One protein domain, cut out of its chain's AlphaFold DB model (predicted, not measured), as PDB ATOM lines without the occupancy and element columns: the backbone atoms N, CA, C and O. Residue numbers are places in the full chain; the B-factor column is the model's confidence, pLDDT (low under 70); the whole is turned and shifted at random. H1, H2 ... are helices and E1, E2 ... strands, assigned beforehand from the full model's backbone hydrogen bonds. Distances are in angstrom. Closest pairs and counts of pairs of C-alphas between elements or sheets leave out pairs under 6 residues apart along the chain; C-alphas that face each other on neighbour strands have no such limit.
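What this domain is: This is residues 31 to 146 of the 509 residues of an uncharacterized protein of SAR324 cluster bacterium (UniProt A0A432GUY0). A strongly twisted four-stranded sheet makes the body, with helix H1 over part of one face and a small three-stranded sheet, E2, E7 and E6, near the opposite end of the long axis. The 116 printed residues hold, in order, H1 E1 E2 E3 H2 E4 E5 E6 E7; under half are in named elements, of mixed class. The larger sheet, E1 E3 E5 E4, is antiparallel, the smaller mixed. The whole is compact, with a radius of gyration of the C-alphas of 14.3 A, yet elongated, 43 by 25 by 22 A.

How they stand to each other: H1, residues 31 to 39, is on the sheet of E1, 48 to 51, E3, 61 to 66, E5, 113 to 121, and E4, 87 to 89, at a height of 8.8 A over the sheet; its closest C-alphas to E3 are Leu 38 and Lys 66, 5.9 A. E1 and E3 are antiparallel, N 49 to O 64 3.0 A. E1 runs on into E2, residues 54 to 56, at 46 degrees. E5 bends by 70 degrees at residue 118, and is antiparallel to E3, N 63 to O 116 2.9 A, and to E4, N 88 to O 120 2.9 A; E4 and E5 form a hairpin. H2, residues 68 to 72, only grazes this sheet, with residues 68 to 71. E3, H2 and E4 form a split strand-helix-strand unit, two same-way strands with E5 between them, its crossover right-handed. E2 is parallel to E7, residues 138 to 141, N 55 to O 139 3.0 A; E7 forms a hairpin with E6, residues 132 to 135, N 140 to O 133 2.8 A. H1 has every O i to N i+4 pair within hydrogen-bond range; H2 has 0 of 1, and 0 of 2 O i to N i+3 pairs.

Where its parts are: H1 begins at C-alpha 31, (15.818, 131.651, 209.605), and is 12.2 A long; E3 is 16.9 A and E5 22.2 A. E7 ends at C-alpha 141, (2.783, 113.968, 210.526).

The domain as a whole: The two farthest C-alphas, of Lys 72 and Ser 144, are 44.1 A apart. The printed part has no cut. The links H2 to E4 and E4 to E5 are long. Residues 70 to 73, 77 to 81 and 92 to 93 have pLDDT under 70.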
ATOM      1  N   ILE A  31      15.056 131.663 210.870       90.94
ATOM      2  CA  ILE A  31      15.818 131.651 209.605       90.94
ATOM      3  C   ILE A  31      17.056 132.547 209.687       90.94
ATOM      4  O   ILE A  31      18.133 132.132 209.260       90.94
ATOM      5  N   THR A  32      16.953 133.731 210.297       90.25
ATOM      6  CA  THR A  32      18.101 134.638 210.464       90.25
ATOM      7  C   THR A  32      19.214 133.996 211.291       90.25
ATOM      8  O   THR A  32      20.377 134.011 210.886       90.25
ATOM      9  N   GLY A  33      18.871 133.380 212.428       88.81
ATOM     10  CA  GLY A  33      19.842 132.702 213.290       88.81
ATOM     11  C   GLY A  33      20.539 131.542 212.576       88.81
ATOM     12  O   GLY A  33      21.758 131.398 212.664       88.81
ATOM     13  N   TYR A  34      19.791 130.751 211.805       90.69
ATOM     14  CA  TYR A  34      20.351 129.639 211.035       90.69
ATOM     15  C   TYR A  34      21.196 130.072 209.842       90.69
ATOM     16  O   TYR A  34      22.233 129.462 209.584       90.69
ATOM     17  N   THR A  35      20.810 131.148 209.163       91.19
ATOM     18  CA  THR A  35      21.610 131.745 208.087       91.19
ATOM     19  C   THR A  35      22.963 132.202 208.637       91.19
ATOM     20  O   THR A  35      24.010 131.829 208.110       91.19
ATOM     21  N   ASN A  36      22.969 132.898 209.779       90.06
ATOM     22  CA  ASN A  36      24.200 133.314 210.459       90.06
ATOM     23  C   ASN A  36      25.055 132.127 210.923       90.06
ATOM     24  O   ASN A  36      26.278 132.151 210.773       90.06
ATOM     25  N   TYR A  37      24.424 131.069 211.443       88.44
ATOM     26  CA  TYR A  37      25.111 129.818 211.768       88.44
ATOM     27  C   TYR A  37      25.816 129.238 210.532       88.44
ATOM     28  O   TYR A  37      27.016 128.970 210.585       88.44
ATOM     29  N   LEU A  38      25.106 129.082 209.408       90.19
ATOM     30  CA  LEU A  38      25.658 128.483 208.189       90.19
ATOM     31  C   LEU A  38      26.766 129.344 207.564       90.19
ATOM     32  O   LEU A  38      27.714 128.800 206.990       90.19
ATOM     33  N   LYS A  39      26.701 130.673 207.706       90.19
ATOM     34  CA  LYS A  39      27.755 131.597 207.248       90.19
ATOM     35  C   LYS A  39      29.089 131.369 207.938       90.19
ATOM     36  O   LYS A  39      30.129 131.607 207.329       90.19
ATOM     37  N   ASN A  40      29.083 130.872 209.174       87.69
ATOM     38  CA  ASN A  40      30.300 130.665 209.944       87.69
ATOM     39  C   ASN A  40      31.307 129.775 209.185       87.69
ATOM     40  O   ASN A  40      30.969 128.702 208.685       87.69
ATOM     41  N   ASN A  41      32.566 130.216 209.128       84.94
ATOM     42  CA  ASN A  41      33.649 129.539 208.408       84.94
ATOM     43  C   ASN A  41      33.963 128.129 208.939       84.94
ATOM     44  O   ASN A  41      34.571 127.328 208.233       84.94
ATOM     45  N   HIS A  42      33.570 127.814 210.176       85.50
ATOM     46  CA  HIS A  42      33.737 126.482 210.760       85.50
ATOM     47  C   HIS A  42      32.668 125.482 210.301       85.50
ATOM     48  O   HIS A  42      32.839 124.274 210.479       85.50
ATOM     49  N   VAL A  43      31.574 125.961 209.705       87.06
ATOM     50  CA  VAL A  43      30.533 125.104 209.143       87.06
ATOM     51  C   VAL A  43      30.963 124.656 207.751       87.06
ATOM     52  O   VAL A  43      31.339 125.465 206.908       87.06
ATOM     53  N   LYS A  44      30.931 123.343 207.506       88.56
ATOM     54  CA  LYS A  44      31.371 122.751 206.235       88.56
ATOM     55  C   LYS A  44      30.339 122.978 205.130       88.56
ATOM     56  O   LYS A  44      29.134 122.925 205.395       88.56
ATOM     57  N   ASP A  45      30.806 123.136 203.894       88.50
ATOM     58  CA  ASP A  45      29.942 123.077 202.711       88.50
ATOM     59  C   ASP A  45      29.150 121.759 202.679       88.50
ATOM     60  O   ASP A  45      29.626 120.700 203.099       88.50
ATOM     61  N   GLY A  46      27.908 121.838 202.212       85.75
ATOM     62  CA  GLY A  46      26.932 120.754 202.236       85.75
ATOM     63  C   GLY A  46      26.158 120.618 203.552       85.75
ATOM     64  O   GLY A  46      25.220 119.821 203.595       85.75
ATOM     65  N   THR A  47      26.494 121.380 204.604       87.62
ATOM     66  CA  THR A  47      25.686 121.429 205.840       87.62
ATOM     67  C   THR A  47      24.294 121.979 205.539       87.62
ATOM     68  O   THR A  47      24.163 122.961 204.809       87.62
ATOM     69  N   ARG A  48      23.260 121.354 206.118       87.81
ATOM     70  CA  ARG A  48      21.851 121.676 205.854       87.81
ATOM     71  C   ARG A  48      21.069 121.936 207.119       87.81
ATOM     72  O   ARG A  48      21.348 121.332 208.155       87.81
ATOM     73  N   ILE A  49      20.051 122.774 206.988       90.12
ATOM     74  CA  ILE A  49      19.048 123.016 208.021       90.12
ATOM     75  C   ILE A  49      17.657 122.964 207.384       90.12
ATOM     76  O   ILE A  49      17.447 123.488 206.290       90.12
ATOM     77  N   PHE A  50      16.730 122.322 208.095       91.56
ATOM     78  CA  PHE A  50      15.315 122.217 207.754       91.56
ATOM     79  C   PHE A  50      14.506 123.014 208.775       91.56
ATOM     80  O   PHE A  50      14.659 122.786 209.976       91.56
ATOM     81  N   GLU A  51      13.664 123.936 208.309       93.44
ATOM     82  CA  GLU A  51      12.858 124.790 209.182       93.44
ATOM     83  C   GLU A  51      11.376 124.837 208.758       93.44
ATOM     84  O   GLU A  51      11.066 125.439 207.726       93.44
ATOM     85  N   PRO A  52      10.458 124.245 209.549       94.69
ATOM     86  CA  PRO A  52      10.729 123.344 210.675       94.69
ATOM     87  C   PRO A  52      11.232 121.970 210.193       94.69
ATOM     88  O   PRO A  52      11.118 121.616 209.020       94.69
ATOM     89  N   ALA A  53      11.734 121.168 211.130       93.56
ATOM     90  CA  ALA A  53      12.076 119.762 210.903       93.56
ATOM     91  C   ALA A  53      10.912 118.798 211.217       93.56
ATOM     92  O   ALA A  53      10.936 117.645 210.801       93.56
ATOM     93  N   ILE A  54       9.883 119.250 211.938       95.38
ATOM     94  CA  ILE A  54       8.674 118.477 212.242       95.38
ATOM     95  C   ILE A  54       7.469 119.304 211.790       95.38
ATOM     96  O   ILE A  54       7.306 120.440 212.236       95.38
ATOM     97  N   LEU A  55       6.643 118.747 210.906       96.06
ATOM     98  CA  LEU A  55       5.507 119.443 210.300       96.06
ATOM     99  C   LEU A  55       4.373 118.486 209.937       96.06
ATOM    100  O   LEU A  55       4.577 117.278 209.788       96.06
ATOM    101  N   PHE A  56       3.168 119.018 209.758       96.69
ATOM    102  CA  PHE A  56       2.085 118.249 209.157       96.69
ATOM    103  C   PHE A  56       2.309 118.060 207.649       96.69
ATOM    104  O   PHE A  56       2.930 118.876 206.970       96.69
ATOM    105  N   ILE A  57       1.769 116.977 207.088       94.69
ATOM    106  CA  ILE A  57       1.915 116.621 205.662       94.69
ATOM    107  C   ILE A  57       1.365 117.672 204.683       94.69
ATOM    108  O   ILE A  57       1.617 117.577 203.481       94.69
ATOM    109  N   ASP A  58       0.556 118.622 205.153       94.00
ATOM    110  CA  ASP A  58      -0.017 119.716 204.366       94.00
ATOM    111  C   ASP A  58       0.634 121.081 204.631       94.00
ATOM    112  O   ASP A  58       0.228 122.076 204.030       94.00
ATOM    113  N   GLU A  59       1.674 121.116 205.458       96.25
ATOM    114  CA  GLU A  59       2.492 122.291 205.750       96.25
ATOM    115  C   GLU A  59       3.739 122.344 204.878       96.25
ATOM    116  O   GLU A  59       4.083 121.391 204.177       96.25
ATOM    117  N   THR A  60       4.420 123.481 204.912       95.12
ATOM    118  CA  THR A  60       5.645 123.717 204.156       95.12
ATOM    119  C   THR A  60       6.841 123.952 205.068       95.12
ATOM    120  O   THR A  60       6.697 124.404 206.197       95.12
ATOM    121  N   LEU A  61       8.037 123.671 204.560       94.81
ATOM    122  CA  LEU A  61       9.309 123.963 205.203       94.81
ATOM    123  C   LEU A  61      10.205 124.823 204.305       94.81
ATOM    124  O   LEU A  61       9.969 124.982 203.100       94.81
ATOM    125  N   THR A  62      11.266 125.335 204.918       94.25
ATOM    126  CA  THR A  62      12.402 125.978 204.261       94.25
ATOM    127  C   THR A  62      13.643 125.108 204.418       94.25
ATOM    128  O   THR A  62      13.932 124.628 205.516       94.25
ATOM    129  N   ILE A  63      14.379 124.904 203.326       93.06
ATOM    130  CA  ILE A  63      15.704 124.275 203.346       93.06
ATOM    131  C   ILE A  63      16.758 125.351 203.125       93.06
ATOM    132  O   ILE A  63      16.632 126.130 202.185       93.06
ATOM    133  N   MET A  64      17.804 125.334 203.950       92.44
ATOM    134  CA  MET A  64      19.014 126.146 203.788       92.44
ATOM    135  C   MET A  64      20.237 125.230 203.671       92.44
ATOM    136  O   MET A  64      20.349 124.250 204.418       92.44
ATOM    137  N   VAL A  65      21.158 125.539 202.758       91.69
ATOM    138  CA  VAL A  65      22.386 124.769 202.513       91.69
ATOM    139  C   VAL A  65      23.576 125.706 202.349       91.69
ATOM    140  O   VAL A  65      23.542 126.602 201.514       91.69
ATOM    141  N   LYS A  66      24.663 125.457 203.089       91.31
ATOM    142  CA  LYS A  66      25.942 126.134 202.832       91.31
ATOM    143  C   LYS A  66      26.603 125.538 201.590       91.31
ATOM    144  O   LYS A  66      26.884 124.338 201.580       91.31
ATOM    145  N   ASP A  67      26.895 126.351 200.584       89.19
ATOM    146  CA  ASP A  67      27.702 125.953 199.428       89.19
ATOM    147  C   ASP A  67      28.560 127.119 198.927       89.19
ATOM    148  O   ASP A  67      28.165 127.912 198.074       89.19
ATOM    149  N   SER A  68      29.792 127.189 199.423       80.88
ATOM    150  CA  SER A  68      30.751 128.224 199.029       80.88
ATOM    151  C   SER A  68      31.230 128.066 197.575       80.88
ATOM    152  O   SER A  68      31.694 129.027 196.960       80.88
ATOM    153  N   SER A  69      31.125 126.864 196.991       71.81
ATOM    154  CA  SER A  69      31.449 126.616 195.576       71.81
ATOM    155  C   SER A  69      30.349 127.114 194.634       71.81
ATOM    156  O   SER A  69      30.625 127.494 193.488       71.81
ATOM    157  N   GLY A  70      29.126 127.170 195.164       61.41
ATOM    158  CA  GLY A  70      27.932 127.689 194.528       61.41
ATOM    159  C   GLY A  70      28.017 129.170 194.184       61.41
ATOM    160  O   GLY A  70      27.350 129.559 193.249       61.41
ATOM    161  N   LEU A  71      28.904 129.978 194.780       62.84
ATOM    162  CA  LEU A  71      29.014 131.433 194.523       62.84
ATOM    163  C   LEU A  71      29.207 131.840 193.039       62.84
ATOM    164  O   LEU A  71      29.082 133.011 192.687       62.84
ATOM    165  N   LYS A  72      29.535 130.897 192.145       64.25
ATOM    166  CA  LYS A  72      29.604 131.111 190.684       64.25
ATOM    167  C   LYS A  72      28.264 130.910 189.954       64.25
ATOM    168  O   LYS A  72      28.161 131.272 188.784       64.25
ATOM    169  N   SER A  73      27.268 130.320 190.611       67.38
ATOM    170  CA  SER A  73      25.916 130.013 190.134       67.38
ATOM    171  C   SER A  73      24.891 130.582 191.117       67.38
ATOM    172  O   SER A  73      25.010 130.395 192.316       67.38
ATOM    173  N   LYS A  74      23.829 131.230 190.638       73.88
ATOM    174  CA  LYS A  74      22.780 131.744 191.540       73.88
ATOM    175  C   LYS A  74      21.845 130.662 192.084       73.88
ATOM    176  O   LYS A  74      21.009 130.950 192.936       73.88
ATOM    177  N   SER A  75      21.969 129.432 191.587       76.81
ATOM    178  CA  SER A  75      21.137 128.311 192.005       76.81
ATOM    179  C   SER A  75      21.882 126.976 192.038       76.81
ATOM    180  O   SER A  75      22.870 126.771 191.321       76.81
ATOM    181  N   ILE A  76      21.377 126.055 192.868       80.19
ATOM    182  CA  ILE A  76      21.820 124.660 192.942       80.19
ATOM    183  C   ILE A  76      20.621 123.702 192.932       80.19
ATOM    184  O   ILE A  76      19.627 123.889 193.632       80.19
ATOM    185  N   SER A  77      20.735 122.619 192.160       67.69
ATOM    186  CA  SER A  77      19.704 121.574 192.037       67.69
ATOM    187  C   SER A  77      19.965 120.345 192.914       67.69
ATOM    188  O   SER A  77      19.140 119.434 192.992       67.69
ATOM    189  N   LYS A  78      21.132 120.270 193.568       60.91
ATOM    190  CA  LYS A  78      21.591 119.047 194.231       60.91
ATOM    191  C   LYS A  78      21.350 119.083 195.737       60.91
ATOM    192  O   LYS A  78      22.261 119.319 196.528       60.91
ATOM    193  N   LEU A  79      20.145 118.704 196.149       65.94
ATOM    194  CA  LEU A  79      19.926 118.191 197.501       65.94
ATOM    195  C   LEU A  79      20.491 116.766 197.568       65.94
ATOM    196  O   LEU A  79      19.789 115.800 197.283       65.94
ATOM    197  N   THR A  80      21.786 116.605 197.876       60.22
ATOM    198  CA  THR A  80      22.332 115.243 198.022       60.22
ATOM    199  C   THR A  80      21.597 114.503 199.133       60.22
ATOM    200  O   THR A  80      21.176 115.093 200.123       60.22
ATOM    201  N   ASN A  81      21.465 113.195 198.975       62.94
ATOM    202  CA  ASN A  81      20.788 112.289 199.892       62.94
ATOM    203  C   ASN A  81      19.257 112.389 199.909       62.94
ATOM    204  O   ASN A  81      18.676 111.336 200.072       62.94
ATOM    205  N   ILE A  82      18.588 113.514 199.617       70.38
ATOM    206  CA  ILE A  82      17.113 113.520 199.490       70.38
ATOM    207  C   ILE A  82      16.677 112.725 198.243       70.38
ATOM    208  O   ILE A  82      17.152 113.044 197.150       70.38
ATOM    209  N   PRO A  83      15.799 111.700 198.358       73.50
ATOM    210  CA  PRO A  83      15.321 110.966 197.199       73.50
ATOM    211  C   PRO A  83      14.653 111.913 196.206       73.50
ATOM    212  O   PRO A  83      13.878 112.796 196.581       73.50
ATOM    213  N   SER A  84      14.949 111.719 194.923       76.62
ATOM    214  CA  SER A  84      14.295 112.479 193.859       76.62
ATOM    215  C   SER A  84      12.777 112.324 193.963       76.62
ATOM    216  O   SER A  84      12.282 111.208 194.096       76.62
ATOM    217  N   GLY A  85      12.044 113.437 193.888       79.12
ATOM    218  CA  GLY A  85      10.584 113.447 194.019       79.12
ATOM    219  C   GLY A  85      10.066 113.302 195.453       79.12
ATOM    220  O   GLY A  85       8.859 113.201 195.648       79.12
ATOM    221  N   PHE A  86      10.933 113.306 196.471       84.81
ATOM    222  CA  PHE A  86      10.472 113.290 197.860       84.81
ATOM    223  C   PHE A  86       9.823 114.622 198.268       84.81
ATOM    224  O   PHE A  86       8.774 114.629 198.909       84.81
ATOM    225  N   LEU A  87      10.409 115.748 197.847       88.44
ATOM    226  CA  LEU A  87       9.886 117.092 198.095       88.44
ATOM    227  C   LEU A  87       9.457 117.777 196.799       88.44
ATOM    228  O   LEU A  87      10.081 117.589 195.755       88.44
ATOM    229  N   GLU A  88       8.445 118.629 196.905       88.50
ATOM    230  CA  GLU A  88       7.948 119.494 195.835       88.50
ATOM    231  C   GLU A  88       7.889 120.947 196.298       88.50
ATOM    232  O   GLU A  88       7.639 121.234 197.472       88.50
ATOM    233  N   VAL A  89       8.076 121.866 195.351       87.25
ATOM    234  CA  VAL A  89       7.831 123.294 195.559       87.25
ATOM    235  C   VAL A  89       6.354 123.592 195.341       87.25
ATOM    236  O   VAL A  89       5.811 123.303 194.274       87.25
ATOM    237  N   TYR A  90       5.730 124.271 196.296       82.88
ATOM    238  CA  TYR A  90       4.365 124.766 196.172       82.88
ATOM    239  C   TYR A  90       4.334 126.285 195.940       82.88
ATOM    240  O   TYR A  90       5.139 127.002 196.534       82.88
ATOM    241  N   PRO A  91       3.440 126.789 195.061       75.62
ATOM    242  CA  PRO A  91       2.390 126.066 194.319       75.62
ATOM    243  C   PRO A  91       2.837 125.452 192.974       75.62
ATOM    244  O   PRO A  91       2.017 124.883 192.264       75.62
ATOM    245  N   ALA A  92       4.110 125.581 192.586       65.50
ATOM    246  CA  ALA A  92       4.574 125.300 191.222       65.50
ATOM    247  C   ALA A  92       4.744 123.805 190.849       65.50
ATOM    248  O   ALA A  92       5.118 123.530 189.711       65.50
ATOM    249  N   SER A  93       4.516 122.857 191.770       66.81
ATOM    250  CA  SER A  93       4.674 121.395 191.588       66.81
ATOM    251  C   SER A  93       5.918 121.008 190.774       66.81
ATOM    252  O   SER A  93       5.849 120.250 189.809       66.81
ATOM    253  N   SER A  94       7.066 121.572 191.151       72.06
ATOM    254  CA  SER A  94       8.359 121.349 190.495       72.06
ATOM    255  C   SER A  94       9.378 120.759 191.466       72.06
ATOM    256  O   SER A  94       9.236 120.876 192.689       72.06
ATOM    257  N   ASN A  95      10.415 120.125 190.907       74.50
ATOM    258  CA  ASN A  95      11.559 119.671 191.689       74.50
ATOM    259  C   ASN A  95      12.231 120.866 192.386       74.50
ATOM    260  O   ASN A  95      12.335 121.940 191.789       74.50
ATOM    261  N   PRO A  96      12.701 120.691 193.631       81.31
ATOM    262  CA  PRO A  96      13.320 121.764 194.389       81.31
ATOM    263  C   PRO A  96      14.651 122.200 193.771       81.31
ATOM    264  O   PRO A  96      15.576 121.402 193.626       81.31
ATOM    265  N   GLU A  97      14.749 123.490 193.472       87.38
ATOM    266  CA  GLU A  97      15.997 124.211 193.231       87.38
ATOM    267  C   GLU A  97      16.167 125.240 194.358       87.38
ATOM    268  O   GLU A  97      15.175 125.796 194.838       87.38
ATOM    269  N   LEU A  98      17.402 125.432 194.828       89.81
ATOM    270  CA  LEU A  98      17.741 126.373 195.896       89.81
ATOM    271  C   LEU A  98      18.499 127.560 195.312       89.81
ATOM    272  O   LEU A  98      19.241 127.387 194.344       89.81
ATOM    273  N   TYR A  99      18.332 128.733 195.921       90.88
ATOM    274  CA  TYR A  99      18.801 130.013 195.391       90.88
ATOM    275  C   TYR A  99      19.592 130.796 196.443       90.88
ATOM    276  O   TYR A  99      19.262 130.725 197.622       90.88
ATOM    277  N   ASP A 100      20.610 131.523 195.992       91.38
ATOM    278  CA  ASP A 100      21.424 132.470 196.776       91.38
ATOM    279  C   ASP A 100      21.377 133.839 196.062       91.38
ATOM    280  O   ASP A 100      22.352 134.336 195.487       91.38
ATOM    281  N   ASP A 101      20.164 134.375 195.920       91.00
ATOM    282  CA  ASP A 101      19.856 135.554 195.104       91.00
ATOM    283  C   ASP A 101      18.897 136.560 195.769       91.00
ATOM    284  O   ASP A 101      18.469 137.522 195.122       91.00
ATOM    285  N   GLY A 102      18.602 136.380 197.058       89.81
ATOM    286  CA  GLY A 102      17.669 137.187 197.842       89.81
ATOM    287  C   GLY A 102      16.194 136.895 197.549       89.81
ATOM    288  O   GLY A 102      15.325 137.703 197.882       89.81
ATOM    289  N   THR A 103      15.888 135.783 196.874       89.38
ATOM    290  CA  THR A 103      14.519 135.358 196.563       89.38
ATOM    291  C   THR A 103      14.220 133.966 197.118       89.38
ATOM    292  O   THR A 103      15.075 133.286 197.669       89.38
ATOM    293  N   ASN A 104      12.972 133.504 196.989       88.81
ATOM    294  CA  ASN A 104      12.587 132.132 197.352       88.81
ATOM    295  C   ASN A 104      12.864 131.738 198.820       88.81
ATOM    296  O   ASN A 104      13.003 130.549 199.112       88.81
ATOM    297  N   GLY A 105      12.887 132.719 199.726       87.75
ATOM    298  CA  GLY A 105      13.183 132.533 201.149       87.75
ATOM    299  C   GLY A 105      14.637 132.807 201.532       87.75
ATOM    300  O   GLY A 105      14.949 132.790 202.720       87.75
ATOM    301  N   ASP A 106      15.505 133.067 200.554       91.19
ATOM    302  CA  ASP A 106      16.871 133.517 200.789       91.19
ATOM    303  C   ASP A 106      16.900 134.940 201.367       91.19
ATOM    304  O   ASP A 106      16.226 135.841 200.859       91.19
ATOM    305  N   LEU A 107      17.658 135.130 202.450       90.88
ATOM    306  CA  LEU A 107      17.705 136.395 203.183       90.88
ATOM    307  C   LEU A 107      18.690 137.395 202.572       90.88
ATOM    308  O   LEU A 107      18.425 138.598 202.598       90.88
ATOM    309  N   GLU A 108      19.830 136.922 202.067       90.94
ATOM    310  CA  GLU A 108      20.927 137.773 201.608       90.94
ATOM    311  C   GLU A 108      21.601 137.162 200.378       90.94
ATOM    312  O   GLU A 108      22.263 136.143 200.464       90.94
ATOM    313  N   ALA A 109      21.507 137.843 199.237       91.25
ATOM    314  CA  ALA A 109      22.082 137.348 197.992       91.25
ATOM    315  C   ALA A 109      23.624 137.271 198.006       91.25
ATOM    316  O   ALA A 109      24.303 138.257 198.312       91.25
ATOM    317  N   ASN A 110      24.163 136.195 197.431       89.88
ATOM    318  CA  ASN A 110      25.589 135.880 197.270       89.88
ATOM    319  C   ASN A 110      26.336 135.709 198.600       89.88
ATOM    320  O   ASN A 110      27.504 136.100 198.720       89.88
ATOM    321  N   ASP A 111      25.664 135.156 199.600       91.00
ATOM    322  CA  ASP A 111      26.228 134.917 200.924       91.00
ATOM    323  C   ASP A 111      26.716 133.462 201.118       91.00
ATOM    324  O   ASP A 111      27.302 133.118 202.153       91.00
ATOM    325  N   GLY A 112      26.536 132.625 200.089       90.50
ATOM    326  CA  GLY A 112      26.893 131.211 200.062       90.50
ATOM    327  C   GLY A 112      25.855 130.297 200.715       90.50
ATOM    328  O   GLY A 112      26.150 129.111 200.914       90.50
ATOM    329  N   ILE A 113      24.679 130.815 201.087       93.06
ATOM    330  CA  ILE A 113      23.582 130.085 201.723       93.06
ATOM    331  C   ILE A 113      22.422 129.936 200.741       93.06
ATOM    332  O   ILE A 113      21.541 130.774 200.601       93.06
ATOM    333  N   PHE A 114      22.369 128.777 200.098       92.88
ATOM    334  CA  PHE A 114      21.313 128.460 199.151       92.88
ATOM    335  C   PHE A 114      20.040 128.065 199.890       92.88
ATOM    336  O   PHE A 114      20.040 127.114 200.678       92.88
ATOM    337  N   THR A 115      18.945 128.756 199.586       93.25
ATOM    338  CA  THR A 115      17.680 128.634 200.307       93.25
ATOM    339  C   THR A 115      16.511 128.334 199.371       93.25
ATOM    340  O   THR A 115      16.461 128.764 198.215       93.25
ATOM    341  N   ARG A 116      15.550 127.550 199.866       92.69
ATOM    342  CA  ARG A 116      14.248 127.353 199.220       92.69
ATOM    343  C   ARG A 116      13.153 127.158 200.259       92.69
ATOM    344  O   ARG A 116      13.139 126.151 200.968       92.69
ATOM    345  N   SER A 117      12.217 128.095 200.304       93.31
ATOM    346  CA  SER A 117      10.964 128.002 201.058       93.31
ATOM    347  C   SER A 117       9.848 127.348 200.240       93.31
ATOM    348  O   SER A 117       9.992 127.074 199.045       93.31
ATOM    349  N   CYS A 118       8.709 127.112 200.896       93.69
ATOM    350  CA  CYS A 118       7.512 126.509 200.303       93.69
ATOM    351  C   CYS A 118       7.716 125.081 199.784       93.69
ATOM    352  O   CYS A 118       7.064 124.649 198.832       93.69
ATOM    353  N   LEU A 119       8.613 124.337 200.430       92.88
ATOM    354  CA  LEU A 119       8.826 122.924 200.155       92.88
ATOM    355  C   LEU A 119       7.893 122.076 200.997       92.88
ATOM    356  O   LEU A 119       7.626 122.413 202.141       92.88
ATOM    357  N   SER A 120       7.416 120.959 200.468       91.94
ATOM    358  CA  SER A 120       6.668 119.992 201.269       91.94
ATOM    359  C   SER A 120       6.758 118.589 200.685       91.94
ATOM    360  O   SER A 120       7.241 118.412 199.565       91.94
ATOM    361  N   LEU A 121       6.290 117.594 201.440       89.75
ATOM    362  CA  LEU A 121       6.234 116.204 201.009       89.75
ATOM    363  C   LEU A 121       5.411 116.082 199.724       89.75
ATOM    364  O   LEU A 121       4.248 116.509 199.681       89.75
ATOM    365  N   SER A 122       6.013 115.478 198.700       86.69
ATOM    366  CA  SER A 122       5.340 115.192 197.436       86.69
ATOM    367  C   SER A 122       4.128 114.292 197.658       86.69
ATOM    368  O   SER A 122       4.172 113.329 198.431       86.69
ATOM    369  N   SER A 123       3.047 114.564 196.925       82.50
ATOM    370  CA  SER A 123       1.824 113.758 197.018       82.50
ATOM    371  C   SER A 123       2.048 112.295 196.617       82.50
ATOM    372  O   SER A 123       1.349 111.422 197.127       82.50
ATOM    373  N   SER A 124       3.030 112.003 195.754       83.00
ATOM    374  CA  SER A 124       3.384 110.623 195.387       83.00
ATOM    375  C   SER A 124       4.221 109.892 196.434       83.00
ATOM    376  O   SER A 124       4.315 108.669 196.383       83.00
ATOM    377  N   SER A 125       4.835 110.624 197.364       83.69
ATOM    378  CA  SER A 125       5.699 110.059 198.404       83.69
ATOM    379  C   SER A 125       4.922 109.698 199.673       83.69
ATOM    380  O   SER A 125       5.350 108.831 200.427       83.69
ATOM    381  N   TRP A 126       3.760 110.317 199.903       87.12
ATOM    382  CA  TRP A 126       2.935 110.035 201.075       87.12
ATOM    383  C   TRP A 126       2.053 108.794 200.895       87.12
ATOM    384  O   TRP A 126       1.200 108.734 200.007       87.12
ATOM    385  N   ASN A 127       2.175 107.839 201.816       85.38
ATOM    386  CA  ASN A 127       1.208 106.755 201.950       85.38
ATOM    387  C   ASN A 127       0.088 107.161 202.923       85.38
ATOM    388  O   ASN A 127       0.331 107.323 204.115       85.38
ATOM    389  N   GLN A 128      -1.156 107.254 202.436       83.88
ATOM    390  CA  GLN A 128      -2.313 107.658 203.249       83.88
ATOM    391  C   GLN A 128      -2.631 106.723 204.424       83.88
ATOM    392  O   GLN A 128      -3.332 107.145 205.340       83.88
ATOM    393  N   SER A 129      -2.126 105.485 204.424       85.88
ATOM    394  CA  SER A 129      -2.284 104.567 205.556       85.88
ATOM    395  C   SER A 129      -1.268 104.795 206.681       85.88
ATOM    396  O   SER A 129      -1.346 104.110 207.695       85.88
ATOM    397  N   LYS A 130      -0.276 105.677 206.494       90.44
ATOM    398  CA  LYS A 130       0.715 106.013 207.522       90.44
ATOM    399  C   LYS A 130       0.216 107.163 208.402       90.44
ATOM    400  O   LYS A 130      -0.479 108.075 207.948       90.44
ATOM    401  N   ASN A 131       0.635 107.151 209.664       93.00
ATOM    402  CA  ASN A 131       0.445 108.278 210.583       93.00
ATOM    403  C   ASN A 131       1.609 109.261 210.514       93.00
ATOM    404  O   ASN A 131       1.444 110.443 210.813       93.00
ATOM    405  N   THR A 132       2.785 108.767 210.145       91.19
ATOM    406  CA  THR A 132       4.013 109.544 210.076       91.19
ATOM    407  C   THR A 132       4.936 108.985 209.004       91.19
ATOM    408  O   THR A 132       4.917 107.785 208.715       91.19
ATOM    409  N   ASP A 133       5.734 109.856 208.404       87.75
ATOM    410  CA  ASP A 133       6.807 109.476 207.497       87.75
ATOM    411  C   ASP A 133       8.039 110.329 207.779       87.75
ATOM    412  O   ASP A 133       7.935 111.481 208.209       87.75
ATOM    413  N   GLN A 134       9.211 109.755 207.549       84.12
ATOM    414  CA  GLN A 134      10.482 110.398 207.845       84.12
ATOM    415  C   GLN A 134      11.391 110.285 206.631       84.12
ATOM    416  O   GLN A 134      11.506 109.226 206.016       84.12
ATOM    417  N   ALA A 135      12.086 111.372 206.317       78.19
ATOM    418  CA  ALA A 135      13.282 111.282 205.499       78.19
ATOM    419  C   ALA A 135      14.316 112.288 205.986       78.19
ATOM    420  O   ALA A 135      14.012 113.467 206.178       78.19
ATOM    421  N   PHE A 136      15.556 111.818 206.130       79.12
ATOM    422  CA  PHE A 136      16.630 112.576 206.775       79.12
ATOM    423  C   PHE A 136      16.184 113.003 208.170       79.12
ATOM    424  O   PHE A 136      15.692 112.189 208.952       79.12
ATOM    425  N   ASP A 137      16.307 114.297 208.428       81.50
ATOM    426  CA  ASP A 137      16.006 114.929 209.697       81.50
ATOM    427  C   ASP A 137      14.603 115.556 209.681       81.50
ATOM    428  O   ASP A 137      14.308 116.377 210.545       81.50
ATOM    429  N   ILE A 138      13.757 115.214 208.694       89.12
ATOM    430  CA  ILE A 138      12.404 115.759 208.530       89.12
ATOM    431  C   ILE A 138      11.357 114.704 208.894       89.12
ATOM    432  O   ILE A 138      11.378 113.590 208.366       89.12
ATOM    433  N   PHE A 139      10.398 115.093 209.733       91.38
ATOM    434  CA  PHE A 139       9.248 114.292 210.139       91.38
ATOM    435  C   PHE A 139       7.956 114.912 209.614       91.38
ATOM    436  O   PHE A 139       7.627 116.053 209.941       91.38
ATOM    437  N   PHE A 140       7.199 114.132 208.849       93.31
ATOM    438  CA  PHE A 140       5.881 114.501 208.352       93.31
ATOM    439  C   PHE A 140       4.800 113.758 209.120       93.31
ATOM    440  O   PHE A 140       4.774 112.530 209.138       93.31
ATOM    441  N   ILE A 141       3.876 114.504 209.716       95.06
ATOM    442  CA  ILE A 141       2.783 113.968 210.526       95.06
ATOM    443  C   ILE A 141       1.477 114.053 209.748       95.06
ATOM    444  O   ILE A 141       1.173 115.072 209.121       95.06
ATOM    445  N   ASN A 142       0.653 113.011 209.820       95.62
ATOM    446  CA  ASN A 142      -0.686 113.065 209.257       95.62
ATOM    447  C   ASN A 142      -1.482 114.228 209.880       95.62
ATOM    448  O   ASN A 142      -1.606 114.350 211.098       95.62
ATOM    449  N   LYS A 143      -2.063 115.080 209.034       95.19
ATOM    450  CA  LYS A 143      -2.838 116.254 209.456       95.19
ATOM    451  C   LYS A 143      -4.066 115.920 210.310       95.19
ATOM    452  O   LYS A 143      -4.619 116.812 210.941       95.19
ATOM    453  N   SER A 144      -4.502 114.658 210.356       95.56
ATOM    454  CA  SER A 144      -5.564 114.205 211.264       95.56
ATOM    455  C   SER A 144      -5.217 114.377 212.746       95.56
ATOM    456  O   SER A 144      -6.122 114.383 213.572       95.56
ATOM    457  N   TYR A 145      -3.930 114.512 213.084       96.88
ATOM    458  CA  TYR A 145      -3.464 114.778 214.447       96.88
ATOM    459  C   TYR A 145      -3.438 116.271 214.803       96.88
ATOM    460  O   TYR A 145      -3.082 116.645 215.918       96.88
ATOM    461  N   ARG A 146      -3.834 117.151 213.882       96.69
ATOM    462  CA  ARG A 146      -3.983 118.573 214.182       96.69
ATOM    463  C   ARG A 146      -5.032 118.767 215.287       96.69
ATOM    464  O   ARG A 146      -6.110 118.177 215.248       96.69
TER     465      ARG A 146